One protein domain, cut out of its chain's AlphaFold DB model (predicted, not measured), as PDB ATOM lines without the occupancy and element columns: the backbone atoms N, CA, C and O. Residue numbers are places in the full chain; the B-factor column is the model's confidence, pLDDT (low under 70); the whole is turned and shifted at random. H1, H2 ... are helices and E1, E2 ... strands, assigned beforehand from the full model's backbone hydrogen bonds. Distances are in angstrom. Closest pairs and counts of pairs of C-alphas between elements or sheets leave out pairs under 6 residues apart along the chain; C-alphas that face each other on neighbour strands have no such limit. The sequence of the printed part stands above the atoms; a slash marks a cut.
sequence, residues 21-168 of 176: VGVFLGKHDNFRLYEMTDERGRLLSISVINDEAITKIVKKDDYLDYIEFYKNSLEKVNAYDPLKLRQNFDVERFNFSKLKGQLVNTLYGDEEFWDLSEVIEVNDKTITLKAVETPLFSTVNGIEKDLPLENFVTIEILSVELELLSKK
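What this domain is: This is residues 21 to 168 of the 176 residues of an uncharacterized protein of Lactococcus lactis subsp. cremoris (strain SK11) (UniProt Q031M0). What shape does the backbone make? One strongly twisted antiparallel sheet of eight strands runs through the domain, with the helices H2 and H3 on one and the same face of it, beside its strands, and the long helix H1 set off from the sheet. E5 bends by 68 degrees at residue 118, where the sheet turns between E4 and E6. What is it made of? The printed part has 148 residues, with named elements in the order E1 E2 E3 H1 H2 E4 E5 E6 E7 E8 H3, the sheet's order E1 - E2 - E3 - E8 - E4 - E5 - E6 - E7, and the class mixed, helices and strands. How compact is it? It is compact, with a radius of gyration of the C-alphas of 15.2 A and spans of 38 by 32 by 30 A.

Where its parts are: Where are the strands? E1 is residues 23 to 28, starting at C-alpha 23 (75.154, -16.945, 24.558); E2 is 31 to 37, 18.8 A long; E3 is 43 to 50, 20.3 A. E4 is residues 103 to 108, E5 115 to 122, E6 126 to 131, E7 143 to 148 and E8 152 to 159, 17.1 A long. Where are the helices? H1 is residues 60 to 77, 26.8 A long, with a kink of 27 degrees near residue 70; H2 is 96 to 99; H3 is 160 to 168, ending at C-alpha 168 (77.596, -25.337, -2.777).

How they stand to each other: How is the sheet joined? E1 E2 E3 and E4 E5 E6 E7 are meanders, each strand the antiparallel neighbour of the one before, and E8 is between E3 and E4. N 48 and O 155 of E3 and E8 are 2.8 A apart, and N 156 and O 105 of E8 and E4 are 2.8 A apart, both within hydrogen-bond range. E3, H1 H2, E4 is a split strand-helix-strand unit, two strands running the same way with E8 between them, and its crossover is left-handed. Where do the helices stand? H2 has a height over the sheet of 5.8 A, and its closest C-alphas to E5 are those of Ser 97 and Val 122, 5.9 A apart. H3 has a height of 6.4 A, and its closest C-alphas to E4 are those of Leu 162 and Asn 105, 7.2 A apart. H1 is not on the sheet and is apart from H2 and H3. What of their backbones? Every O i to N i+4 pair is within hydrogen-bond range in H3, 10 of 14 are in H1, and H2 is too short for such a pair.

The domain as a whole: How large is it? The two C-alphas farthest apart, those of Lys 76 and Lys 125, are 41.0 A apart, and the printed part has no cut. Which links are long? H1 to H2, residues 78 to 95, and E6 to E7, with 11 residues between them, are long. Where is confidence low? The mean pLDDT of the printed part is 72.8, and 64 residues are under 70, among them residues 54 to 93.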
ATOM      1  N   VAL A  21      79.377 -11.628  22.167       52.94
ATOM      2  CA  VAL A  21      79.495 -12.205  20.830       52.94
ATOM      3  C   VAL A  21      78.624 -13.458  20.694       52.94
ATOM      4  O   VAL A  21      78.370 -13.881  19.575       52.94
ATOM      5  N   GLY A  22      78.058 -13.976  21.797       60.22
ATOM      6  CA  GLY A  22      77.124 -15.097  21.797       60.22
ATOM      7  C   GLY A  22      76.728 -15.603  23.189       60.22
ATOM      8  O   GLY A  22      77.418 -15.364  24.173       60.22
ATOM      9  N   VAL A  23      75.627 -16.349  23.295       72.62
ATOM     10  CA  VAL A  23      75.154 -16.945  24.558       72.62
ATOM     11  C   VAL A  23      76.083 -18.088  24.973       72.62
ATOM     12  O   VAL A  23      76.263 -19.035  24.212       72.62
ATOM     13  N   PHE A  24      76.649 -18.042  26.184       75.69
ATOM     14  CA  PHE A  24      77.443 -19.151  26.729       75.69
ATOM     15  C   PHE A  24      76.605 -20.430  26.827       75.69
ATOM     16  O   PHE A  24      75.539 -20.449  27.445       75.69
ATOM     17  N   LEU A  25      77.115 -21.511  26.242       77.25
ATOM     18  CA  LEU A  25      76.443 -22.806  26.179       77.25
ATOM     19  C   LEU A  25      77.119 -23.874  27.047       77.25
ATOM     20  O   LEU A  25      76.466 -24.815  27.496       77.25
ATOM     21  N   GLY A  26      78.424 -23.757  27.290       77.94
ATOM     22  CA  GLY A  26      79.167 -24.728  28.088       77.94
ATOM     23  C   GLY A  26      80.677 -24.540  28.008       77.94
ATOM     24  O   GLY A  26      81.179 -23.769  27.199       77.94
ATOM     25  N   LYS A  27      81.413 -25.263  28.854       83.88
ATOM     26  CA  LYS A  27      82.879 -25.215  28.899       83.88
ATOM     27  C   LYS A  27      83.495 -26.605  28.968       83.88
ATOM     28  O   LYS A  27      82.890 -27.519  29.536       83.88
ATOM     29  N   HIS A  28      84.704 -26.729  28.443       84.00
ATOM     30  CA  HIS A  28      85.564 -27.895  28.578       84.00
ATOM     31  C   HIS A  28      87.015 -27.413  28.638       84.00
ATOM     32  O   HIS A  28      87.516 -26.843  27.673       84.00
ATOM     33  N   ASP A  29      87.661 -27.598  29.789       85.00
ATOM     34  CA  ASP A  29      88.977 -27.026  30.095       85.00
ATOM     35  C   ASP A  29      89.039 -25.511  29.810       85.00
ATOM     36  O   ASP A  29      88.207 -24.760  30.330       85.00
ATOM     37  N   ASN A  30      90.002 -25.068  29.001       82.12
ATOM     38  CA  ASN A  30      90.198 -23.663  28.627       82.12
ATOM     39  C   ASN A  30      89.281 -23.204  27.481       82.12
ATOM     40  O   ASN A  30      89.298 -22.030  27.113       82.12
ATOM     41  N   PHE A  31      88.453 -24.108  26.951       84.19
ATOM     42  CA  PHE A  31      87.540 -23.821  25.856       84.19
ATOM     43  C   PHE A  31      86.129 -23.547  26.349       84.19
ATOM     44  O   PHE A  31      85.579 -24.255  27.206       84.19
ATOM     45  N   ARG A  32      85.497 -22.555  25.734       83.25
ATOM     46  CA  ARG A  32      84.099 -22.204  25.964       83.25
ATOM     47  C   ARG A  32      83.323 -22.252  24.658       83.25
ATOM     48  O   ARG A  32      83.813 -21.861  23.606       83.25
ATOM     49  N   LEU A  33      82.112 -22.781  24.744       83.12
ATOM     50  CA  LEU A  33      81.176 -22.910  23.641       83.12
ATOM     51  C   LEU A  33      80.170 -21.759  23.702       83.12
ATOM     52  O   LEU A  33      79.514 -21.576  24.733       83.12
ATOM     53  N   TYR A  34      80.000 -21.055  22.588       81.19
ATOM     54  CA  TYR A  34      79.099 -19.914  22.463       81.19
ATOM     55  C   TYR A  34      78.116 -20.068  21.307       81.19
ATOM     56  O   TYR A  34      78.446 -20.608  20.252       81.19
ATOM     57  N   GLU A  35      76.904 -19.558  21.516       80.12
ATOM     58  CA  GLU A  35      75.883 -19.343  20.493       80.12
ATOM     59  C   GLU A  35      75.932 -17.898  20.009       80.12
ATOM     60  O   GLU A  35      75.349 -17.013  20.631       80.12
ATOM     61  N   MET A  36      76.612 -17.653  18.900       78.69
ATOM     62  CA  MET A  36      76.819 -16.315  18.366       78.69
ATOM     63  C   MET A  36      75.552 -15.832  17.666       78.69
ATOM     64  O   MET A  36      75.037 -16.519  16.782       78.69
ATOM     65  N   THR A  37      75.030 -14.665  18.043       69.31
ATOM     66  CA  THR A  37      73.777 -14.127  17.491       69.31
ATOM     67  C   THR A  37      73.920 -12.684  17.043       69.31
ATOM     68  O   THR A  37      74.662 -11.918  17.648       69.31
ATOM     69  N   ASP A  38      73.170 -12.290  16.016       65.38
ATOM     70  CA  ASP A  38      73.090 -10.887  15.610       65.38
ATOM     71  C   ASP A  38      72.182 -10.048  16.528       65.38
ATOM     72  O   ASP A  38      71.494 -10.563  17.409       65.38
ATOM     73  N   GLU A  39      72.116  -8.739  16.270       56.41
ATOM     74  CA  GLU A  39      71.281  -7.768  17.002       56.41
ATOM     75  C   GLU A  39      69.773  -8.104  17.031       56.41
ATOM     76  O   GLU A  39      69.021  -7.569  17.845       56.41
ATOM     77  N   ARG A  40      69.301  -8.968  16.121       56.22
ATOM     78  CA  ARG A  40      67.906  -9.426  16.034       56.22
ATOM     79  C   ARG A  40      67.709 -10.779  16.728       56.22
ATOM     80  O   ARG A  40      66.615 -11.340  16.646       56.22
ATOM     81  N   GLY A  41      68.744 -11.311  17.380       59.19
ATOM     82  CA  GLY A  41      68.751 -12.617  18.036       59.19
ATOM     83  C   GLY A  41      68.804 -13.796  17.061       59.19
ATOM     84  O   GLY A  41      68.412 -14.907  17.419       59.19
ATOM     85  N   ARG A  42      69.227 -13.578  15.808       65.69
ATOM     86  CA  ARG A  42      69.374 -14.644  14.806       65.69
ATOM     87  C   ARG A  42      70.739 -15.308  14.948       65.69
ATOM     88  O   ARG A  42      71.736 -14.611  15.089       65.69
ATOM     89  N   LEU A  43      70.790 -16.635  14.840       73.12
ATOM     90  CA  LEU A  43      72.043 -17.391  14.942       73.12
ATOM     91  C   LEU A  43      73.021 -17.053  13.802       73.12
ATOM     92  O   LEU A  43      72.679 -17.190  12.630       73.12
ATOM     93  N   LEU A  44      74.248 -16.681  14.147       74.00
ATOM     94  CA  LEU A  44      75.364 -16.497  13.221       74.00
ATOM     95  C   LEU A  44      76.265 -17.732  13.200       74.00
ATOM     96  O   LEU A  44      76.524 -18.273  12.122       74.00
ATOM     97  N   SER A  45      76.680 -18.204  14.377       78.00
ATOM     98  CA  SER A  45      77.527 -19.387  14.515       78.00
ATOM     99  C   SER A  45      77.430 -20.063  15.888       78.00
ATOM    100  O   SER A  45      76.907 -19.504  16.850       78.00
ATOM    101  N   ILE A  46      77.897 -21.308  15.959       83.75
ATOM    102  CA  ILE A  46      78.248 -22.009  17.193       83.75
ATOM    103  C   ILE A  46      79.767 -22.146  17.199       83.75
ATOM    104  O   ILE A  46      80.317 -22.873  16.364       83.75
ATOM    105  N   SER A  47      80.418 -21.474  18.143       85.06
ATOM    106  CA  SER A  47      81.876 -21.332  18.163       85.06
ATOM    107  C   SER A  47      82.459 -21.856  19.467       85.06
ATOM    108  O   SER A  47      81.941 -21.594  20.554       85.06
ATOM    109  N   VAL A  48      83.538 -22.623  19.348       87.12
ATOM    110  CA  VAL A  48      84.385 -23.048  20.462       87.12
ATOM    111  C   VAL A  48      85.575 -22.109  20.496       87.12
ATOM    112  O   VAL A  48      86.349 -22.093  19.548       87.12
ATOM    113  N   ILE A  49      85.730 -21.354  21.573       83.94
ATOM    114  CA  ILE A  49      86.756 -20.320  21.705       83.94
ATOM    115  C   ILE A  49      87.722 -20.713  22.822       83.94
ATOM    116  O   ILE A  49      87.291 -21.195  23.875       83.94
ATOM    117  N   ASN A  50      89.020 -20.529  22.584       84.12
ATOM    118  CA  ASN A  50      90.069 -20.682  23.583       84.12
ATOM    119  C   ASN A  50      90.320 -19.354  24.298       84.12
ATOM    120  O   ASN A  50      90.944 -18.451  23.742       84.12
ATOM    121  N   ASP A  51      89.894 -19.248  25.555       74.94
ATOM    122  CA  ASP A  51      90.033 -18.003  26.313       74.94
ATOM    123  C   ASP A  51      91.495 -17.574  26.518       74.94
ATOM    124  O   ASP A  51      91.766 -16.388  26.681       74.94
ATOM    125  N   GLU A  52      92.451 -18.507  26.510       77.94
ATOM    126  CA  GLU A  52      93.872 -18.175  26.685       77.94
ATOM    127  C   GLU A  52      94.494 -17.541  25.433       77.94
ATOM    128  O   GLU A  52      95.508 -16.845  25.534       77.94
ATOM    129  N   ALA A  53      93.886 -17.747  24.261       72.12
ATOM    130  CA  ALA A  53      94.336 -17.159  23.001       72.12
ATOM    131  C   ALA A  53      93.880 -15.700  22.826       72.12
ATOM    132  O   ALA A  53      94.353 -14.985  21.940       72.12
ATOM    133  N   ILE A  54      92.972 -15.239  23.681       67.56
ATOM    134  CA  ILE A  54      92.363 -13.923  23.583       67.56
ATOM    135  C   ILE A  54      93.312 -12.872  24.149       67.56
ATOM    136  O   ILE A  54      93.670 -12.877  25.327       67.56
ATOM    137  N   THR A  55      93.682 -11.908  23.308       59.97
ATOM    138  CA  THR A  55      94.670 -10.876  23.665       59.97
ATOM    139  C   THR A  55      94.100  -9.462  23.775       59.97
ATOM    140  O   THR A  55      94.798  -8.554  24.234       59.97
ATOM    141  N   LYS A  56      92.839  -9.253  23.381       57.03
ATOM    142  CA  LYS A  56      92.170  -7.946  23.382       57.03
ATOM    143  C   LYS A  56      90.669  -8.108  23.623       57.03
ATOM    144  O   LYS A  56      90.117  -9.172  23.397       57.03
ATOM    145  N   ILE A  57      90.056  -7.037  24.123       58.31
ATOM    146  CA  ILE A  57      88.653  -6.920  24.525       58.31
ATOM    147  C   ILE A  57      88.111  -5.617  23.908       58.31
ATOM    148  O   ILE A  57      88.697  -4.557  24.134       58.31
ATOM    149  N   VAL A  58      87.032  -5.680  23.118       54.25
ATOM    150  CA  VAL A  58      86.423  -4.523  22.408       54.25
ATOM    151  C   VAL A  58      84.987  -4.241  22.861       54.25
ATOM    152  O   VAL A  58      84.191  -5.160  22.990       54.25
ATOM    153  N   LYS A  59      84.636  -2.962  23.048       55.22
ATOM    154  CA  LYS A  59      83.329  -2.516  23.564       55.22
ATOM    155  C   LYS A  59      82.147  -2.851  22.640       55.22
ATOM    156  O   LYS A  59      82.302  -2.949  21.428       55.22
ATOM    157  N   LYS A  60      80.950  -2.948  23.238       55.81
ATOM    158  CA  LYS A  60      79.683  -3.335  22.585       55.81
ATOM    159  C   LYS A  60      79.321  -2.502  21.376       55.81
ATOM    160  O   LYS A  60      79.014  -3.048  20.324       55.81
ATOM    161  N   ASP A  61      79.352  -1.191  21.545       60.62
ATOM    162  CA  ASP A  61      78.878  -0.285  20.507       60.62
ATOM    163  C   ASP A  61      79.774  -0.371  19.261       60.62
ATOM    164  O   ASP A  61      79.271  -0.453  18.146       60.62
ATOM    165  N   ASP A  62      81.093  -0.508  19.458       58.59
ATOM    166  CA  ASP A  62      82.067  -0.682  18.372       58.59
ATOM    167  C   ASP A  62      81.873  -2.021  17.617       58.59
ATOM    168  O   ASP A  62      82.200  -2.132  16.434       58.59
ATOM    169  N   TYR A  63      81.333  -3.049  18.284       55.88
ATOM    170  CA  TYR A  63      81.014  -4.349  17.680       55.88
ATOM    171  C   TYR A  63      79.751  -4.318  16.821       55.88
ATOM    172  O   TYR A  63      79.722  -4.900  15.734       55.88
ATOM    173  N   LEU A  64      78.702  -3.643  17.300       54.94
ATOM    174  CA  LEU A  64      77.420  -3.570  16.599       54.94
ATOM    175  C   LEU A  64      77.574  -2.893  15.229       54.94
ATOM    176  O   LEU A  64      77.050  -3.408  14.239       54.94
ATOM    177  N   ASP A  65      78.388  -1.837  15.146       58.66
ATOM    178  CA  ASP A  65      78.719  -1.164  13.883       58.66
ATOM    179  C   ASP A  65      79.414  -2.112  12.879       58.66
ATOM    180  O   ASP A  65      79.149  -2.078  11.670       58.66
ATOM    181  N   TYR A  66      80.284  -3.005  13.367       54.91
ATOM    182  CA  TYR A  66      80.996  -3.988  12.540       54.91
ATOM    183  C   TYR A  66      80.055  -5.076  11.992       54.91
ATOM    184  O   TYR A  66      80.102  -5.417  10.804       54.91
ATOM    185  N   ILE A  67      79.151  -5.588  12.831       53.06
ATOM    186  CA  ILE A  67      78.153  -6.591  12.436       53.06
ATOM    187  C   ILE A  67      77.119  -6.009  11.465       53.06
ATOM    188  O   ILE A  67      76.712  -6.693  10.519       53.06
ATOM    189  N   GLU A  68      76.725  -4.744  11.621       53.75
ATOM    190  CA  GLU A  68      75.780  -4.088  10.713       53.75
ATOM    191  C   GLU A  68      76.327  -3.989   9.273       53.75
ATOM    192  O   GLU A  68      75.600  -4.228   8.300       53.75
ATOM    193  N   PHE A  69      77.627  -3.726   9.109       54.69
ATOM    194  CA  PHE A  69      78.286  -3.747   7.800       54.69
ATOM    195  C   PHE A  69      78.228  -5.136   7.140       54.69
ATOM    196  O   PHE A  69      77.873  -5.261   5.960       54.69
ATOM    197  N   TYR A  70      78.524  -6.192   7.903       50.28
ATOM    198  CA  TYR A  70      78.505  -7.573   7.414       50.28
ATOM    199  C   TYR A  70      77.076  -8.029   7.049       50.28
ATOM    200  O   TYR A  70      76.834  -8.581   5.970       50.28
ATOM    201  N   LYS A  71      76.082  -7.671   7.870       53.09
ATOM    202  CA  LYS A  71      74.646  -7.909   7.637       53.09
ATOM    203  C   LYS A  71      74.147  -7.308   6.323       53.09
ATOM    204  O   LYS A  71      73.453  -7.987   5.566       53.09
ATOM    205  N   ASN A  72      74.522  -6.067   6.017       57.38
ATOM    206  CA  ASN A  72      74.138  -5.396   4.770       57.38
ATOM    207  C   ASN A  72      74.654  -6.119   3.512       57.38
ATOM    208  O   ASN A  72      74.123  -5.922   2.413       57.38
ATOM    209  N   SER A  73      75.677  -6.963   3.658       53.59
ATOM    210  CA  SER A  73      76.211  -7.798   2.582       53.59
ATOM    211  C   SER A  73      75.440  -9.117   2.438       53.59
ATOM    212  O   SER A  73      75.223  -9.566   1.313       53.59
ATOM    213  N   LEU A  74      74.934  -9.684   3.540       52.12
ATOM    214  CA  LEU A  74      74.129 -10.915   3.550       52.12
ATOM    215  C   LEU A  74      72.653 -10.695   3.174       52.12
ATOM    216  O   LEU A  74      72.065 -11.513   2.463       52.12
ATOM    217  N   GLU A  75      72.038  -9.579   3.582       54.31
ATOM    218  CA  GLU A  75      70.637  -9.270   3.238       54.31
ATOM    219  C   GLU A  75      70.438  -9.086   1.718       54.31
ATOM    220  O   GLU A  75      69.378  -9.415   1.184       54.31
ATOM    221  N   LYS A  76      71.477  -8.662   0.985       55.12
ATOM    222  CA  LYS A  76      71.442  -8.484  -0.480       55.12
ATOM    223  C   LYS A  76      71.339  -9.788  -1.275       55.12
ATOM    224  O   LYS A  76      70.947  -9.745  -2.439       55.12
ATOM    225  N   VAL A  77      71.675 -10.932  -0.679       51.62
ATOM    226  CA  VAL A  77      71.690 -12.243  -1.358       51.62
ATOM    227  C   VAL A  77      70.529 -13.157  -0.956       51.62
ATOM    228  O   VAL A  77      70.460 -14.287  -1.433       51.62
ATOM    229  N   ASN A  78      69.587 -12.675  -0.129       48.72
ATOM    230  CA  ASN A  78      68.446 -13.452   0.387       48.72
ATOM    231  C   ASN A  78      68.874 -14.834   0.925       48.72
ATOM    232  O   ASN A  78      68.223 -15.859   0.704       48.72
ATOM    233  N   ALA A  79      70.047 -14.865   1.560       54.28
ATOM    234  CA  ALA A  79      70.722 -16.088   1.929       54.28
ATOM    235  C   ALA A  79      70.282 -16.512   3.333       54.28
ATOM    236  O   ALA A  79      70.810 -16.036   4.331       54.28
ATOM    237  N   TYR A  80      69.368 -17.483   3.362       53.91
ATOM    238  CA  TYR A  80      69.193 -18.439   4.457       53.91
ATOM    239  C   TYR A  80      68.423 -17.980   5.718       53.91
ATOM    240  O   TYR A  80      68.299 -16.801   6.029       53.91
ATOM    241  N   ASP A  81      67.848 -18.968   6.419       57.56
ATOM    242  CA  ASP A  81      67.081 -18.821   7.663       57.56
ATOM    243  C   ASP A  81      67.928 -19.321   8.853       57.56
ATOM    244  O   ASP A  81      67.941 -20.526   9.133       57.56
ATOM    245  N   PRO A  82      68.659 -18.426   9.540       52.34
ATOM    246  CA  PRO A  82      69.573 -18.777  10.631       52.34
ATOM    247  C   PRO A  82      68.905 -19.504  11.808       52.34
ATOM    248  O   PRO A  82      69.560 -20.255  12.527       52.34
ATOM    249  N   LEU A  83      67.585 -19.372  11.981       54.56
ATOM    250  CA  LEU A  83      66.850 -20.026  13.068       54.56
ATOM    251  C   LEU A  83      66.767 -21.556  12.907       54.56
ATOM    252  O   LEU A  83      66.477 -22.258  13.876       54.56
ATOM    253  N   LYS A  84      67.044 -22.100  11.712       58.81
ATOM    254  CA  LYS A  84      67.046 -23.554  11.461       58.81
ATOM    255  C   LYS A  84      68.324 -24.266  11.907       58.81
ATOM    256  O   LYS A  84      68.265 -25.462  12.172       58.81
ATOM    257  N   LEU A  85      69.450 -23.562  12.020       58.06
ATOM    258  CA  LEU A  85      70.750 -24.151  12.384       58.06
ATOM    259  C   LEU A  85      70.780 -24.653  13.831       58.06
ATOM    260  O   LEU A  85      71.332 -25.712  14.119       58.06
ATOM    261  N   ARG A  86      70.118 -23.920  14.733       59.25
ATOM    262  CA  ARG A  86      70.094 -24.202  16.174       59.25
ATOM    263  C   ARG A  86      69.466 -25.553  16.524       59.25
ATOM    264  O   ARG A  86      69.855 -26.173  17.504       59.25
ATOM    265  N   GLN A  87      68.503 -26.024  15.729       57.91
ATOM    266  CA  GLN A  87      67.713 -27.221  16.052       57.91
ATOM    267  C   GLN A  87      68.523 -28.523  16.030       57.91
ATOM    268  O   GLN A  87      68.067 -29.523  16.577       57.91
ATOM    269  N   ASN A  88      69.710 -28.515  15.418       57.22
ATOM    270  CA  ASN A  88      70.518 -29.717  15.250       57.22
ATOM    271  C   ASN A  88      71.659 -29.840  16.266       57.22
ATOM    272  O   ASN A  88      72.297 -30.886  16.283       57.22
ATOM    273  N   PHE A  89      71.933 -28.825  17.089       64.44
ATOM    274  CA  PHE A  89      73.069 -28.850  18.009       64.44
ATOM    275  C   PHE A  89      72.622 -29.220  19.429       64.44
ATOM    276  O   PHE A  89      71.968 -28.435  20.114       64.44
ATOM    277  N   ASP A  90      72.981 -30.426  19.877       65.75
ATOM    278  CA  ASP A  90      72.721 -30.869  21.248       65.75
ATOM    279  C   ASP A  90      73.790 -30.320  22.205       65.75
ATOM    280  O   ASP A  90      74.934 -30.799  22.257       65.75
ATOM    281  N   VAL A  91      73.380 -29.300  22.960       64.88
ATOM    282  CA  VAL A  91      74.195 -28.554  23.924       64.88
ATOM    283  C   VAL A  91      74.517 -29.378  25.171       64.88
ATOM    284  O   VAL A  91      75.478 -29.055  25.873       64.88
ATOM    285  N   GLU A  92      73.778 -30.457  25.468       58.56
ATOM    286  CA  GLU A  92      74.009 -31.212  26.697       58.56
ATOM    287  C   GLU A  92      75.375 -31.917  26.632       58.56
ATOM    288  O   GLU A  92      75.580 -32.956  25.998       58.56
ATOM    289  N   ARG A  93      76.339 -31.269  27.301       63.12
ATOM    290  CA  ARG A  93      77.770 -31.582  27.416       63.12
ATOM    291  C   ARG A  93      78.530 -31.407  26.102       63.12
ATOM    292  O   ARG A  93      78.592 -32.306  25.258       63.12
ATOM    293  N   PHE A  94      79.151 -30.236  25.961       73.56
ATOM    294  CA  PHE A  94      80.208 -30.015  24.979       73.56
ATOM    295  C   PHE A  94      81.331 -31.045  25.184       73.56
ATOM    296  O   PHE A  94      81.791 -31.275  26.303       73.56
ATOM    297  N   ASN A  95      81.721 -31.701  24.095       80.19
ATOM    298  CA  ASN A  95      82.818 -32.654  24.039       80.19
ATOM    299  C   ASN A  95      83.364 -32.635  22.608       80.19
ATOM    300  O   ASN A  95      82.587 -32.772  21.658       80.19
ATOM    301  N   PHE A  96      84.682 -32.506  22.460       85.69
ATOM    302  CA  PHE A  96      85.352 -32.445  21.163       85.69
ATOM    303  C   PHE A  96      85.058 -33.644  20.254       85.69
ATOM    304  O   PHE A  96      85.001 -33.484  19.041       85.69
ATOM    305  N   SER A  97      84.754 -34.825  20.801       85.00
ATOM    306  CA  SER A  97      84.315 -35.994  20.020       85.00
ATOM    307  C   SER A  97      83.097 -35.727  19.126       85.00
ATOM    308  O   SER A  97      82.980 -36.356  18.073       85.00
ATOM    309  N   LYS A  98      82.225 -34.769  19.484       81.12
ATOM    310  CA  LYS A  98      81.082 -34.343  18.656       81.12
ATOM    311  C   LYS A  98      81.513 -33.639  17.359       81.12
ATOM    312  O   LYS A  98      80.693 -33.528  16.451       81.12
ATOM    313  N   LEU A  99      82.766 -33.183  17.258       86.12
ATOM    314  CA  LEU A  99      83.310 -32.559  16.048       86.12
ATOM    315  C   LEU A  99      83.663 -33.577  14.965       86.12
ATOM    316  O   LEU A  99      83.742 -33.206  13.800       86.12
ATOM    317  N   LYS A 100      83.878 -34.853  15.308       89.00
ATOM    318  CA  LYS A 100      84.312 -35.857  14.330       89.00
ATOM    319  C   LYS A 100      83.323 -35.967  13.164       89.00
ATOM    320  O   LYS A 100      82.129 -36.181  13.367       89.00
ATOM    321  N   GLY A 101      83.848 -35.879  11.944       85.06
ATOM    322  CA  GLY A 101      83.092 -35.919  10.693       85.06
ATOM    323  C   GLY A 101      82.352 -34.624  10.353       85.06
ATOM    324  O   GLY A 101      81.586 -34.620   9.392       85.06
ATOM    325  N   GLN A 102      82.538 -33.552  11.129       84.62
ATOM    326  CA  GLN A 102      81.959 -32.242  10.833       84.62
ATOM    327  C   GLN A 102      82.905 -31.404   9.979       84.62
ATOM    328  O   GLN A 102      84.129 -31.551  10.049       84.62
ATOM    329  N   LEU A 103      82.317 -30.495   9.205       85.62
ATOM    330  CA  LEU A 103      83.044 -29.355   8.668       85.62
ATOM    331  C   LEU A 103      83.184 -28.296   9.753       85.62
ATOM    332  O   LEU A 103      82.210 -27.981  10.433       85.62
ATOM    333  N   VAL A 104      84.380 -27.742   9.873       87.50
ATOM    334  CA  VAL A 104      84.699 -26.675  10.812       87.50
ATOM    335  C   VAL A 104      85.422 -25.548  10.099       87.50
ATOM    336  O   VAL A 104      86.173 -25.785   9.149       87.50
ATOM    337  N   ASN A 105      85.180 -24.332  10.574       86.62
ATOM    338  CA  ASN A 105      85.999 -23.176  10.245       86.62
ATOM    339  C   ASN A 105      86.931 -22.934  11.430       86.62
ATOM    340  O   ASN A 105      86.456 -22.812  12.559       86.62
ATOM    341  N   THR A 106      88.238 -22.921  11.213       86.25
ATOM    342  CA  THR A 106      89.213 -22.853  12.304       86.25
ATOM    343  C   THR A 106      90.150 -21.682  12.155       86.25
ATOM    344  O   THR A 106      90.541 -21.334  11.046       86.25
ATOM    345  N   LEU A 107      90.560 -21.142  13.295       85.06
ATOM    346  CA  LEU A 107      91.689 -20.237  13.382       85.06
ATOM    347  C   LEU A 107      92.747 -20.840  14.301       85.06
ATOM    348  O   LEU A 107      92.477 -21.103  15.482       85.06
ATOM    349  N   TYR A 108      93.935 -21.075  13.754       83.69
ATOM    350  CA  TYR A 108      95.017 -21.777  14.429       83.69
ATOM    351  C   TYR A 108      96.217 -20.851  14.664       83.69
ATOM    352  O   TYR A 108      96.711 -20.189  13.758       83.69
ATOM    353  N   GLY A 109      96.709 -20.796  15.902       80.12
ATOM    354  CA  GLY A 109      97.889 -20.014  16.263       80.12
ATOM    355  C   GLY A 109      97.746 -18.514  15.981       80.12
ATOM    356  O   GLY A 109      96.832 -17.862  16.478       80.12
ATOM    357  N   ASP A 110      98.703 -17.957  15.234       70.06
ATOM    358  CA  ASP A 110      98.767 -16.548  14.825       70.06
ATOM    359  C   ASP A 110      98.411 -16.327  13.345       70.06
ATOM    360  O   ASP A 110      98.778 -15.301  12.758       70.06
ATOM    361  N   GLU A 111      97.703 -17.283  12.742       70.00
ATOM    362  CA  GLU A 111      97.255 -17.196  11.357       70.00
ATOM    363  C   GLU A 111      96.287 -16.025  11.142       70.00
ATOM    364  O   GLU A 111      95.503 -15.647  12.011       70.00
ATOM    365  N   GLU A 112      96.364 -15.411   9.958       59.75
ATOM    366  CA  GLU A 112      95.512 -14.273   9.574       59.75
ATOM    367  C   GLU A 112      94.215 -14.710   8.882       59.75
ATOM    368  O   GLU A 112      93.302 -13.901   8.700       59.75
ATOM    369  N   PHE A 113      94.136 -15.974   8.468       65.50
ATOM    370  CA  PHE A 113      93.039 -16.500   7.671       65.50
ATOM    371  C   PHE A 113      92.423 -17.708   8.350       65.50
ATOM    372  O   PHE A 113      93.099 -18.490   9.005       65.50
ATOM    373  N   TRP A 114      91.119 -17.832   8.160       77.12
ATOM    374  CA  TRP A 114      90.372 -18.993   8.596       77.12
ATOM    375  C   TRP A 114      90.567 -20.149   7.619       77.12
ATOM    376  O   TRP A 114      90.585 -19.937   6.401       77.12
ATOM    377  N   ASP A 115      90.631 -21.360   8.159       79.56
ATOM    378  CA  ASP A 115      90.705 -22.589   7.385       79.56
ATOM    379  C   ASP A 115      89.408 -23.385   7.451       79.56
ATOM    380  O   ASP A 115      88.861 -23.659   8.520       79.56
ATOM    381  N   LEU A 116      88.956 -23.830   6.277       83.38
ATOM    382  CA  LEU A 116      87.841 -24.755   6.153       83.38
ATOM    383  C   LEU A 116      88.359 -26.191   6.116       83.38
ATOM    384  O   LEU A 116      89.035 -26.594   5.164       83.38
ATOM    385  N   SER A 117      87.960 -26.989   7.103       87.06
ATOM    386  CA  SER A 117      88.426 -28.367   7.240       87.06
ATOM    387  C   SER A 117      87.323 -29.342   7.633       87.06
ATOM    388  O   SER A 117      86.375 -29.001   8.329       87.06
ATOM    389  N   GLU A 118      87.469 -30.596   7.214       88.44
ATOM    390  CA  GLU A 118      86.739 -31.734   7.771       88.44
ATOM    391  C   GLU A 118      87.525 -32.305   8.958       88.44
ATOM    392  O   GLU A 118      88.721 -32.591   8.847       88.44
ATOM    393  N   VAL A 119      86.854 -32.518  10.089       91.44
ATOM    394  CA  VAL A 119      87.459 -33.148  11.267       91.44
ATOM    395  C   VAL A 119      87.490 -34.661  11.083       91.44
ATOM    396  O   VAL A 119      86.467 -35.340  11.171       91.44
ATOM    397  N   ILE A 120      88.677 -35.219  10.873       94.12
ATOM    398  CA  ILE A 120      88.858 -36.656  10.632       94.12
ATOM    399  C   ILE A 120      88.925 -37.423  11.954       94.12
ATOM    400  O   ILE A 120      88.259 -38.447  12.135       94.12
ATOM    401  N   GLU A 121      89.709 -36.911  12.897       94.25
ATOM    402  CA  GLU A 121      89.890 -37.480  14.230       94.25
ATOM    403  C   GLU A 121      90.013 -36.360  15.250       94.25
ATOM    404  O   GLU A 121      90.506 -35.280  14.941       94.25
ATOM    405  N   VAL A 122      89.554 -36.613  16.470       93.81
ATOM    406  CA  VAL A 122      89.633 -35.644  17.559       93.81
ATOM    407  C   VAL A 122      89.559 -36.369  18.898       93.81
ATOM    408  O   VAL A 122      88.814 -37.343  19.053       93.81
ATOM    409  N   ASN A 123      90.358 -35.908  19.849       91.00
ATOM    410  CA  ASN A 123      90.327 -36.300  21.253       91.00
ATOM    411  C   ASN A 123      90.465 -35.041  22.127       91.00
ATOM    412  O   ASN A 123      90.444 -33.930  21.611       91.00
ATOM    413  N   ASP A 124      90.625 -35.206  23.438       86.69
ATOM    414  CA  ASP A 124      90.673 -34.082  24.386       86.69
ATOM    415  C   ASP A 124      91.949 -33.214  24.269       86.69
ATOM    416  O   ASP A 124      92.082 -32.213  24.962       86.69
ATOM    417  N   LYS A 125      92.918 -33.591  23.424       90.94
ATOM    418  CA  LYS A 125      94.205 -32.893  23.261       90.94
ATOM    419  C   LYS A 125      94.525 -32.510  21.829       90.94
ATOM    420  O   LYS A 125      95.181 -31.493  21.616       90.94
ATOM    421  N   THR A 126      94.142 -33.339  20.865       94.31
ATOM    422  CA  THR A 126      94.524 -33.148  19.466       94.31
ATOM    423  C   THR A 126      93.357 -33.320  18.511       94.31
ATOM    424  O   THR A 126      92.399 -34.053  18.781       94.31
ATOM    425  N   ILE A 127      93.475 -32.660  17.362       94.62
ATOM    426  CA  ILE A 127      92.550 -32.745  16.239       94.62
ATOM    427  C   ILE A 127      93.321 -33.035  14.947       94.62
ATOM    428  O   ILE A 127      94.417 -32.530  14.723       94.62
ATOM    429  N   THR A 128      92.758 -33.890  14.099       94.62
ATOM    430  CA  THR A 128      93.240 -34.143  12.741       94.62
ATOM    431  C   THR A 128      92.248 -33.537  11.766       94.62
ATOM    432  O   THR A 128      91.071 -33.917  11.753       94.62
ATOM    433  N   LEU A 129      92.739 -32.628  10.934       92.62
ATOM    434  CA  LEU A 129      91.966 -31.859   9.975       92.62
ATOM    435  C   LEU A 129      92.336 -32.262   8.552       92.62
ATOM    436  O   LEU A 129      93.496 -32.505   8.224       92.62
ATOM    437  N   LYS A 130      91.334 -32.343   7.688       89.50
ATOM    438  CA  LYS A 130      91.518 -32.460   6.247       89.50
ATOM    439  C   LYS A 130      90.997 -31.188   5.606       89.50
ATOM    440  O   LYS A 130      89.788 -30.955   5.628       89.50
ATOM    441  N   ALA A 131      91.894 -30.415   5.007       85.56
ATOM    442  CA  ALA A 131      91.528 -29.183   4.331       85.56
ATOM    443  C   ALA A 131      90.516 -29.456   3.207       85.56
ATOM    444  O   ALA A 131      90.630 -30.440   2.461       85.56
ATOM    445  N   VAL A 132      89.522 -28.582   3.083       78.88
ATOM    446  CA  VAL A 132      88.502 -28.654   2.035       78.88
ATOM    447  C   VAL A 132      88.783 -27.586   1.002       78.88
ATOM    448  O   VAL A 132      88.471 -26.423   1.221       78.88
ATOM    449  N   GLU A 133      89.315 -27.994  -0.148       71.69
ATOM    450  CA  GLU A 133      89.630 -27.075  -1.240       71.69
ATOM    451  C   GLU A 133      88.416 -26.214  -1.619       71.69
ATOM    452  O   GLU A 133      87.341 -26.706  -1.982       71.69
ATOM    453  N   THR A 134      88.587 -24.899  -1.515       64.81
ATOM    454  CA  THR A 134      87.523 -23.927  -1.737       64.81
ATOM    455  C   THR A 134      88.108 -22.630  -2.287       64.81
ATOM    456  O   THR A 134      89.149 -22.179  -1.823       64.81
ATOM    457  N   PRO A 135      87.446 -21.971  -3.254       59.75
ATOM    458  CA  PRO A 135      87.914 -20.690  -3.785       59.75
ATOM    459  C   PRO A 135      87.767 -19.526  -2.789       59.75
ATOM    460  O   PRO A 135      88.061 -18.389  -3.147       59.75
ATOM    461  N   LEU A 136      87.231 -19.783  -1.590       53.47
ATOM    462  CA  LEU A 136      86.892 -18.768  -0.591       53.47
ATOM    463  C   LEU A 136      87.889 -18.687   0.574       53.47
ATOM    464  O   LEU A 136      87.901 -17.669   1.253       53.47
ATOM    465  N   PHE A 137      88.727 -19.707   0.779       59.75
ATOM    466  CA  PHE A 137      89.694 -19.775   1.880       59.75
ATOM    467  C   PHE A 137      91.060 -20.220   1.350       59.75
ATOM    468  O   PHE A 137      91.150 -20.879   0.312       59.75
ATOM    469  N   SER A 138      92.130 -19.838   2.045       52.44
ATOM    470  CA  SER A 138      93.508 -20.177   1.675       52.44
ATOM    471  C   SER A 138      93.850 -21.606   2.100       52.44
ATOM    472  O   SER A 138      94.668 -21.818   2.981       52.44
ATOM    473  N   THR A 139      93.248 -22.611   1.475       55.38
ATOM    474  CA  THR A 139      93.464 -23.987   1.929       55.38
ATOM    475  C   THR A 139      94.819 -24.530   1.495       55.38
ATOM    476  O   THR A 139      95.091 -24.691   0.300       55.38
ATOM    477  N   VAL A 140      95.649 -24.893   2.472       55.81
ATOM    478  CA  VAL A 140      96.781 -25.797   2.271       55.81
ATOM    479  C   VAL A 140      96.211 -27.190   1.992       55.81
ATOM    480  O   VAL A 140      95.655 -27.839   2.871       55.81
ATOM    481  N   ASN A 141      96.305 -27.662   0.748       66.06
ATOM    482  CA  ASN A 141      95.817 -28.996   0.384       66.06
ATOM    483  C   ASN A 141      96.540 -30.078   1.206       66.06
ATOM    484  O   ASN A 141      97.745 -30.282   1.043       66.06
ATOM    485  N   GLY A 142      95.811 -30.815   2.051       80.25
ATOM    486  CA  GLY A 142      96.416 -31.871   2.856       80.25
ATOM    487  C   GLY A 142      95.564 -32.391   4.010       80.25
ATOM    488  O   GLY A 142      94.424 -31.980   4.221       80.25
ATOM    489  N   ILE A 143      96.149 -33.349   4.731       87.00
ATOM    490  CA  ILE A 143      95.675 -33.794   6.042       87.00
ATOM    491  C   ILE A 143      96.715 -33.339   7.055       87.00
ATOM    492  O   ILE A 143      97.857 -33.806   7.015       87.00
ATOM    493  N   GLU A 144      96.298 -32.480   7.968       88.31
ATOM    494  CA  GLU A 144      97.080 -32.059   9.117       88.31
ATOM    495  C   GLU A 144      96.705 -32.931  10.302       88.31
ATOM    496  O   GLU A 144      95.532 -33.073  10.651       88.31
ATOM    497  N   LYS A 145      97.701 -33.593  10.880       90.94
ATOM    498  CA  LYS A 145      97.489 -34.603  11.912       90.94
ATOM    499  C   LYS A 145      97.931 -34.087  13.260       90.94
ATOM    500  O   LYS A 145      98.952 -33.413  13.352       90.94
ATOM    501  N   ASP A 146      97.193 -34.509  14.280       91.56
ATOM    502  CA  ASP A 146      97.557 -34.322  15.680       91.56
ATOM    503  C   ASP A 146      97.846 -32.859  16.055       91.56
ATOM    504  O   ASP A 146      98.713 -32.582  16.885       91.56
ATOM    505  N   LEU A 147      97.104 -31.919  15.460       92.19
ATOM    506  CA  LEU A 147      97.188 -30.504  15.806       92.19
ATOM    507  C   LEU A 147      96.772 -30.326  17.275       92.19
ATOM    508  O   LEU A 147      95.682 -30.778  17.643       92.19
ATOM    509  N   PRO A 148      97.602 -29.699  18.127       92.31
ATOM    510  CA  PRO A 148      97.248 -29.436  19.516       92.31
ATOM    511  C   PRO A 148      96.033 -28.515  19.608       92.31
ATOM    512  O   PRO A 148      96.049 -27.413  19.060       92.31
ATOM    513  N   LEU A 149      94.995 -28.946  20.328       90.12
ATOM    514  CA  LEU A 149      93.780 -28.152  20.518       90.12
ATOM    515  C   LEU A 149      94.093 -26.805  21.172       90.12
ATOM    516  O   LEU A 149      93.559 -25.797  20.736       90.12
ATOM    517  N   GLU A 150      95.012 -26.771  22.141       87.88
ATOM    518  CA  GLU A 150      95.449 -25.560  22.860       87.88
ATOM    519  C   GLU A 150      95.971 -24.429  21.959       87.88
ATOM    520  O   GLU A 150      95.989 -23.275  22.377       87.88
ATOM    521  N   ASN A 151      96.370 -24.742  20.725       88.75
ATOM    522  CA  ASN A 151      96.838 -23.749  19.762       88.75
ATOM    523  C   ASN A 151      95.705 -23.164  18.913       88.75
ATOM    524  O   ASN A 151      95.927 -22.176  18.218       88.75
ATOM    525  N   PHE A 152      94.506 -23.746  18.940       87.69
ATOM    526  CA  PHE A 152      93.356 -23.145  18.280       87.69
ATOM    527  C   PHE A 152      92.902 -21.933  19.071       87.69
ATOM    528  O   PHE A 152      92.724 -21.990  20.288       87.69
ATOM    529  N   VAL A 153      92.684 -20.849  18.343       83.75
ATOM    530  CA  VAL A 153      92.025 -19.658  18.858       83.75
ATOM    531  C   VAL A 153      90.523 -19.912  18.900       83.75
ATOM    532  O   VAL A 153      89.872 -19.695  19.919       83.75
ATOM    533  N   THR A 154      89.982 -20.440  17.802       85.81
ATOM    534  CA  THR A 154      88.554 -20.718  17.672       85.81
ATOM    535  C   THR A 154      88.274 -21.818  16.646       85.81
ATOM    536  O   THR A 154      89.024 -22.016  15.686       85.81
ATOM    537  N   ILE A 155      87.200 -22.569  16.892       88.62
ATOM    538  CA  ILE A 155      86.663 -23.628  16.036       88.62
ATOM    539  C   ILE A 155      85.156 -23.387  15.896       88.62
ATOM    540  O   ILE A 155      84.387 -23.628  16.832       88.62
ATOM    541  N   GLU A 156      84.711 -22.942  14.726       87.06
ATOM    542  CA  GLU A 156      83.289 -22.834  14.410       87.06
ATOM    543  C   GLU A 156      82.756 -24.176  13.925       87.06
ATOM    544  O   GLU A 156      83.242 -24.749  12.949       87.06
ATOM    545  N   ILE A 157      81.729 -24.668  14.610       83.75
ATOM    546  CA  ILE A 157      81.083 -25.952  14.319       83.75
ATOM    547  C   ILE A 157      79.899 -25.749  13.372       83.75
ATOM    548  O   ILE A 157      79.574 -26.599  12.548       83.75
ATOM    549  N   LEU A 158      79.224 -24.613  13.510       78.19
ATOM    550  CA  LEU A 158      78.112 -24.199  12.672       78.19
ATOM    551  C   LEU A 158      78.286 -22.721  12.397       78.19
ATOM    552  O   LEU A 158      78.453 -21.959  13.336       78.19
ATOM    553  N   SER A 159      78.191 -22.306  11.144       76.69
ATOM    554  CA  SER A 159      78.100 -20.894  10.794       76.69
ATOM    555  C   SER A 159      77.308 -20.728   9.506       76.69
ATOM    556  O   SER A 159      77.121 -21.681   8.737       76.69
ATOM    557  N   VAL A 160      76.812 -19.517   9.265       70.44
ATOM    558  CA  VAL A 160      76.160 -19.174   7.991       70.44
ATOM    559  C   VAL A 160      77.094 -19.470   6.815       70.44
ATOM    560  O   VAL A 160      76.661 -20.019   5.802       70.44
ATOM    561  N   GLU A 161      78.379 -19.159   6.964       69.50
ATOM    562  CA  GLU A 161      79.403 -19.394   5.946       69.50
ATOM    563  C   GLU A 161      79.571 -20.891   5.673       69.50
ATOM    564  O   GLU A 161      79.449 -21.317   4.519       69.50
ATOM    565  N   LEU A 162      79.730 -21.703   6.727       74.38
ATOM    566  CA  LEU A 162      79.827 -23.163   6.634       74.38
ATOM    567  C   LEU A 162      78.614 -23.780   5.927       74.38
ATOM    568  O   LEU A 162      78.766 -24.614   5.035       74.38
ATOM    569  N   GLU A 163      77.405 -23.349   6.277       72.38
ATOM    570  CA  GLU A 163      76.157 -23.858   5.699       72.38
ATOM    571  C   GLU A 163      75.981 -23.488   4.215       72.38
ATOM    572  O   GLU A 163      75.422 -24.256   3.425       72.38
ATOM    573  N   LEU A 164      76.434 -22.303   3.806       67.44
ATOM    574  CA  LEU A 164      76.410 -21.892   2.401       67.44
ATOM    575  C   LEU A 164      77.449 -22.664   1.580       67.44
ATOM    576  O   LEU A 164      77.153 -23.110   0.465       67.44
ATOM    577  N   LEU A 165      78.645 -22.858   2.139       67.44
ATOM    578  CA  LEU A 165      79.727 -23.630   1.530       67.44
ATOM    579  C   LEU A 165      79.336 -25.092   1.346       67.44
ATOM    580  O   LEU A 165      79.487 -25.635   0.252       67.44
ATOM    581  N   SER A 166      78.781 -25.717   2.382       65.12
ATOM    582  CA  SER A 166      78.409 -27.129   2.354       65.12
ATOM    583  C   SER A 166      77.375 -27.425   1.277       65.12
ATOM    584  O   SER A 166      77.551 -28.359   0.497       65.12
ATOM    585  N   LYS A 167      76.359 -26.568   1.125       67.62
ATOM    586  CA  LYS A 167      75.371 -26.670   0.041       67.62
ATOM    587  C   LYS A 167      75.983 -26.517  -1.339       67.62
ATOM    588  O   LYS A 167      75.580 -27.223  -2.260       67.62
ATOM    589  N   LYS A 168      76.928 -25.589  -1.496       65.81
ATOM    590  CA  LYS A 168      77.596 -25.337  -2.777       65.81
ATOM    591  C   LYS A 168      78.514 -26.494  -3.181       65.81
ATOM    592  O   LYS A 168      78.637 -26.776  -4.368       65.81
TER     593      LYS A 168